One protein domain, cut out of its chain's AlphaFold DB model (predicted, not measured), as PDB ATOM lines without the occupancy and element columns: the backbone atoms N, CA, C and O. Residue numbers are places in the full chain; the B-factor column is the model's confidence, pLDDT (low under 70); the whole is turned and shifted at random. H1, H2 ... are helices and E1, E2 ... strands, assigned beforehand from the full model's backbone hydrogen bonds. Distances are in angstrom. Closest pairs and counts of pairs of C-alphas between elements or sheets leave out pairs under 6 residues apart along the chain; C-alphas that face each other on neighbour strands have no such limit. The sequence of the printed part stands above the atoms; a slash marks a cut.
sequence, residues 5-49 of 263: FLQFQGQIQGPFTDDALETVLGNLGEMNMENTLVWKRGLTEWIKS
ATOM      1  N   PHE A   5      51.201 -25.739  50.781       97.19
ATOM      2  CA  PHE A   5      50.404 -24.523  50.765       97.19
ATOM      3  C   PHE A   5      49.598 -24.491  49.472       97.19
ATOM      4  O   PHE A   5      50.089 -24.905  48.422       97.19
ATOM      5  N   LEU A   6      48.364 -24.009  49.558       97.44
ATOM      6  CA  LEU A   6      47.422 -23.937  48.447       97.44
ATOM      7  C   LEU A   6      47.016 -22.481  48.246       97.44
ATOM      8  O   LEU A   6      46.612 -21.823  49.198       97.44
ATOM      9  N   GLN A   7      47.118 -21.977  47.022       97.25
ATOM     10  CA  GLN A   7      46.620 -20.663  46.644       97.25
ATOM     11  C   GLN A   7      45.357 -20.834  45.801       97.25
ATOM     12  O   GLN A   7      45.406 -21.382  44.698       97.25
ATOM     13  N   PHE A   8      44.232 -20.339  46.309       96.19
ATOM     14  CA  PHE A   8      42.942 -20.363  45.624       96.19
ATOM     15  C   PHE A   8      42.268 -19.000  45.755       96.19
ATOM     16  O   PHE A   8      42.195 -18.440  46.848       96.19
ATOM     17  N   GLN A   9      41.824 -18.437  44.627       93.94
ATOM     18  CA  GLN A   9      41.204 -17.104  44.562       93.94
ATOM     19  C   GLN A   9      42.049 -15.999  45.229       93.94
ATOM     20  O   GLN A   9      41.535 -15.107  45.899       93.94
ATOM     21  N   GLY A  10      43.374 -16.073  45.070       90.12
ATOM     22  CA  GLY A  10      44.313 -15.103  45.645       90.12
ATOM     23  C   GLY A  10      44.570 -15.260  47.148       90.12
ATOM     24  O   GLY A  10      45.409 -14.539  47.682       90.12
ATOM     25  N   GLN A  11      43.920 -16.208  47.828       94.62
ATOM     26  CA  GLN A  11      44.181 -16.522  49.232       94.62
ATOM     27  C   GLN A  11      45.087 -17.744  49.363       94.62
ATOM     28  O   GLN A  11      44.877 -18.750  48.688       94.62
ATOM     29  N   ILE A  12      46.076 -17.659  50.255       96.19
ATOM     30  CA  ILE A  12      46.970 -18.770  50.593       96.19
ATOM     31  C   ILE A  12      46.426 -19.481  51.836       96.19
ATOM     32  O   ILE A  12      46.191 -18.853  52.866       96.19
ATOM     33  N   GLN A  13      46.250 -20.796  51.739       96.94
ATOM     34  CA  GLN A  13      45.770 -21.683  52.792       96.94
ATOM     35  C   GLN A  13      46.815 -22.764  53.104       96.94
ATOM     36  O   GLN A  13      47.612 -23.149  52.244       96.94
ATOM     37  N   GLY A  14      46.804 -23.268  54.338       94.06
ATOM     38  CA  GLY A  14      47.721 -24.299  54.828       94.06
ATOM     39  C   GLY A  14      48.366 -23.927  56.169       94.06
ATOM     40  O   GLY A  14      47.964 -22.942  56.792       94.06
ATOM     41  N   PRO A  15      49.374 -24.690  56.634       96.56
ATOM     42  CA  PRO A  15      49.997 -25.828  55.954       96.56
ATOM     43  C   PRO A  15      49.141 -27.105  55.983       96.56
ATOM     44  O   PRO A  15      48.593 -27.457  57.024       96.56
ATOM     45  N   PHE A  16      49.101 -27.836  54.869       96.75
ATOM     46  CA  PHE A  16      48.430 -29.135  54.735       96.75
ATOM     47  C   PHE A  16      49.432 -30.297  54.713       96.75
ATOM     48  O   PHE A  16      50.568 -30.140  54.254       96.75
ATOM     49  N   THR A  17      49.009 -31.462  55.207       95.56
ATOM     50  CA  THR A  17      49.657 -32.756  54.923       95.56
ATOM     51  C   THR A  17      49.250 -33.250  53.534       95.56
ATOM     52  O   THR A  17      48.311 -32.708  52.954       95.56
ATOM     53  N   ASP A  18      49.930 -34.272  53.003       94.75
ATOM     54  CA  ASP A  18      49.594 -34.860  51.696       94.75
ATOM     55  C   ASP A  18      48.115 -35.305  51.639       94.75
ATOM     56  O   ASP A  18      47.374 -34.844  50.775       94.75
ATOM     57  N   ASP A  19      47.647 -36.064  52.641       95.38
ATOM     58  CA  ASP A  19      46.252 -36.542  52.727       95.38
ATOM     59  C   ASP A  19      45.228 -35.394  52.836       95.38
ATOM     60  O   ASP A  19      44.135 -35.430  52.259       95.38
ATOM     61  N   ALA A  20      45.572 -34.344  53.594       96.12
ATOM     62  CA  ALA A  20      44.700 -33.187  53.768       96.12
ATOM     63  C   ALA A  20      44.620 -32.360  52.479       96.12
ATOM     64  O   ALA A  20      43.539 -31.891  52.125       96.12
ATOM     65  N   LEU A  21      45.741 -32.204  51.766       96.31
ATOM     66  CA  LEU A  21      45.773 -31.525  50.477       96.31
ATOM     67  C   LEU A  21      44.946 -32.291  49.442       96.31
ATOM     68  O   LEU A  21      44.154 -31.669  48.741       96.31
ATOM     69  N   GLU A  22      45.072 -33.619  49.384       96.00
ATOM     70  CA  GLU A  22      44.279 -34.462  48.483       96.00
ATOM     71  C   GLU A  22      42.780 -34.326  48.752       96.00
ATOM     72  O   GLU A  22      41.997 -34.129  47.825       96.00
ATOM     73  N   THR A  23      42.381 -34.323  50.026       96.44
ATOM     74  CA  THR A  23      40.980 -34.120  50.419       96.44
ATOM     75  C   THR A  23      40.467 -32.740  49.991       96.44
ATOM     76  O   THR A  23      39.360 -32.617  49.470       96.44
ATOM     77  N   VAL A  24      41.261 -31.682  50.193       96.44
ATOM     78  CA  VAL A  24      40.886 -30.315  49.795       96.44
ATOM     79  C   VAL A  24      40.766 -30.206  48.275       96.44
ATOM     80  O   VAL A  24      39.774 -29.670  47.785       96.44
ATOM     81  N   LEU A  25      41.730 -30.753  47.530       95.50
ATOM     82  CA  LEU A  25      41.725 -30.757  46.069       95.50
ATOM     83  C   LEU A  25      40.590 -31.608  45.487       95.50
ATOM     84  O   LEU A  25      39.986 -31.188  44.510       95.50
ATOM     85  N   GLY A  26      40.241 -32.738  46.106       95.06
ATOM     86  CA  GLY A  26      39.107 -33.568  45.686       95.06
ATOM     87  C   GLY A  26      37.746 -32.886  45.873       95.06
ATOM     88  O   GLY A  26      36.810 -33.153  45.123       95.06
ATOM     89  N   ASN A  27      37.639 -31.967  46.837       96.38
ATOM     90  CA  ASN A  27      36.437 -31.155  47.045       96.38
ATOM     91  C   ASN A  27      36.367 -29.931  46.109       96.38
ATOM     92  O   ASN A  27      35.292 -29.362  45.904       96.38
ATOM     93  N   LEU A  28      37.499 -29.510  45.536       91.62
ATOM     94  CA  LEU A  28      37.564 -28.470  44.514       91.62
ATOM     95  C   LEU A  28      37.178 -29.097  43.167       91.62
ATOM     96  O   LEU A  28      37.989 -29.755  42.530       91.62
ATOM     97  N   GLY A  29      35.936 -28.891  42.716       91.12
ATOM     98  CA  GLY A  29      35.496 -29.370  41.396       91.12
ATOM     99  C   GLY A  29      36.434 -28.941  40.250       91.12
ATOM    100  O   GLY A  29      37.141 -27.940  40.372       91.12
ATOM    101  N   GLU A  30      36.415 -29.665  39.126       91.00
ATOM    102  CA  GLU A  30      37.414 -29.572  38.037       91.00
ATOM    103  C   GLU A  30      37.746 -28.137  37.585       91.00
ATOM    104  O   GLU A  30      38.917 -27.784  37.446       91.00
ATOM    105  N   MET A  31      36.738 -27.268  37.440       83.38
ATOM    106  CA  MET A  31      36.933 -25.865  37.033       83.38
ATOM    107  C   MET A  31      37.785 -25.049  38.018       83.38
ATOM    108  O   MET A  31      38.463 -24.097  37.631       83.38
ATOM    109  N   ASN A  32      37.757 -25.402  39.302       91.50
ATOM    110  CA  ASN A  32      38.534 -24.718  40.326       91.50
ATOM    111  C   ASN A  32      39.978 -25.228  40.387       91.50
ATOM    112  O   ASN A  32      40.865 -24.475  40.795       91.50
ATOM    113  N   MET A  33      40.244 -26.462  39.946       92.44
ATOM    114  CA  MET A  33      41.593 -27.033  39.957       92.44
ATOM    115  C   MET A  33      42.542 -26.285  39.011       92.44
ATOM    116  O   MET A  33      43.696 -26.040  39.366       92.44
ATOM    117  N   GLU A  34      42.063 -25.840  37.845       92.12
ATOM    118  CA  GLU A  34      42.896 -25.111  36.873       92.12
ATOM    119  C   GLU A  34      43.414 -23.763  37.395       92.12
ATOM    120  O   GLU A  34      44.503 -23.329  37.010       92.12
ATOM    121  N   ASN A  35      42.653 -23.139  38.298       94.56
ATOM    122  CA  ASN A  35      42.974 -21.858  38.930       94.56
ATOM    123  C   ASN A  35      43.610 -22.012  40.319       94.56
ATOM    124  O   ASN A  35      43.884 -21.014  40.985       94.56
ATOM    125  N   THR A  36      43.825 -23.249  40.770       97.25
ATOM    126  CA  THR A  36      44.445 -23.544  42.061       97.25
ATOM    127  C   THR A  36      45.923 -23.845  41.865       97.25
ATOM    128  O   THR A  36      46.299 -24.705  41.062       97.25
ATOM    129  N   LEU A  37      46.765 -23.161  42.636       97.44
ATOM    130  CA  LEU A  37      48.201 -23.407  42.680       97.44
ATOM    131  C   LEU A  37      48.585 -24.053  44.008       97.44
ATOM    132  O   LEU A  37      48.000 -23.753  45.047       97.44
ATOM    133  N   VAL A  38      49.589 -24.920  43.988       97.50
ATOM    134  CA  VAL A  38      50.140 -25.558  45.184       97.50
ATOM    135  C   VAL A  38      51.648 -25.348  45.250       97.50
ATOM    136  O   VAL A  38      52.323 -25.229  44.228       97.50
ATOM    137  N   TRP A  39      52.185 -25.281  46.462       97.12
ATOM    138  CA  TRP A  39      53.614 -25.114  46.704       97.12
ATOM    139  C   TRP A  39      54.048 -25.914  47.930       97.12
ATOM    140  O   TRP A  39      53.310 -26.035  48.909       97.12
ATOM    141  N   LYS A  40      55.272 -26.439  47.895       95.19
ATOM    142  CA  LYS A  40      55.932 -27.073  49.040       95.19
ATOM    143  C   LYS A  40      57.370 -26.593  49.142       95.19
ATOM    144  O   LYS A  40      57.990 -26.211  48.151       95.19
ATOM    145  N   ARG A  41      57.929 -26.696  50.349       87.81
ATOM    146  CA  ARG A  41      59.342 -26.392  50.600       87.81
ATOM    147  C   ARG A  41      60.236 -27.220  49.668       87.81
ATOM    148  O   ARG A  41      60.163 -28.446  49.688       87.81
ATOM    149  N   GLY A  42      61.087 -26.535  48.908       87.38
ATOM    150  CA  GLY A  42      61.990 -27.131  47.918       87.38
ATOM    151  C   GLY A  42      61.598 -26.845  46.466       87.38
ATOM    152  O   GLY A  42      62.446 -26.985  45.594       87.38
ATOM    153  N   LEU A  43      60.364 -26.398  46.205       89.06
ATOM    154  CA  LEU A  43      59.972 -25.886  44.891       89.06
ATOM    155  C   LEU A  43      60.348 -24.406  44.756       89.06
ATOM    156  O   LEU A  43      60.171 -23.622  45.690       89.06
ATOM    157  N   THR A  44      60.842 -24.022  43.583       89.38
ATOM    158  CA  THR A  44      61.174 -22.628  43.245       89.38
ATOM    159  C   THR A  44      59.949 -21.824  42.816       89.38
ATOM    160  O   THR A  44      59.944 -20.603  42.949       89.38
ATOM    161  N   GLU A  45      58.894 -22.496  42.351       94.44
ATOM    162  CA  GLU A  45      57.671 -21.875  41.845       94.44
ATOM    163  C   GLU A  45      56.405 -22.615  42.293       94.44
ATOM    164  O   GLU A  45      56.437 -23.780  42.696       94.44
ATOM    165  N   TRP A  46      55.277 -21.906  42.252       96.19
ATOM    166  CA  TRP A  46      53.955 -22.482  42.471       96.19
ATOM    167  C   TRP A  46      53.566 -23.344  41.269       96.19
ATOM    168  O   TRP A  46      53.577 -22.870  40.133       96.19
ATOM    169  N   ILE A  47      53.176 -24.593  41.510       96.69
ATOM    170  CA  ILE A  47      52.760 -25.520  40.453       96.69
ATOM    171  C   ILE A  47      51.234 -25.606  40.392       96.69
ATOM    172  O   ILE A  47      50.545 -25.445  41.401       96.69
ATOM    173  N   LYS A  48      50.672 -25.865  39.208       96.44
ATOM    174  CA  LYS A  48      49.223 -26.078  39.070       96.44
ATOM    175  C   LYS A  48      48.792 -27.316  39.849       96.44
ATOM    176  O   LYS A  48      49.467 -28.344  39.786       96.44
ATOM    177  N   SER A  49      47.634 -27.237  40.504       95.69
ATOM    178  CA  SER A  49      47.100 -28.353  41.288       95.69
ATOM    179  C   SER A  49      46.909 -29.624  40.458       95.69
ATOM    180  O   SER A  49      47.041 -30.701  40.996       95.69
TER     181      SER A  49
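Overview. This is residues 5 to 49 of the 263 residues of the protein "PilZ domain-containing protein" of Bdellovibrionales bacterium RIFCSPHIGHO2_01_FULL_40_29 (UniProt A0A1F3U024). A small sheet of three antiparallel strands, order E2-E1-E3, has H1 on one face, and residues 47 to 48 fold back to pair with 37 to 38 of E3. Short H2 is off the sheet. The 45 printed residues, with E1, E2, H1, H2, E3 in turn, are mixed and compact, radius of gyration of the C-alphas 9.8 A, spans 27 by 20 by 15 A.

Arrangement. E1, residues 5 to 8, and E2, residues 11 to 16, form an antiparallel hairpin at 149 degrees; N 6 and O 13 are 2.9 A apart, within hydrogen-bond range. H1, residues 18 to 27, is on the sheet in two layers, helix on one face, its height 7.8 A over a local plane of only just 6 C-alphas, over none of the strands. H2, residues 30 to 33, is close but not clearly touching H1, closest C-alphas Leu 25 and Met 33, 7.2 A. E3, residues 37 to 40, is antiparallel to E1 at 169 degrees; N 5 and O 39 are 2.8 A apart. E2, H1 H2, E3 make a split strand-helix-strand unit, E1 between its strands, crossover right-handed. In H1 every O i to N i+4 pair is within range; H2 is too short for one.

Along the chain. E1 starts at C-alpha 5 (50.404, -24.523, 50.765); E2 and H1 each measure 14.4 A; E3 ends at C-alpha 40 (55.932, -27.073, 49.040).

Size, cuts and confidence. The farthest C-alphas, Gly 29 and Gly 42, are 27.4 A apart. The printed part has no cut, its four links are tight, and no printed residue is under 70.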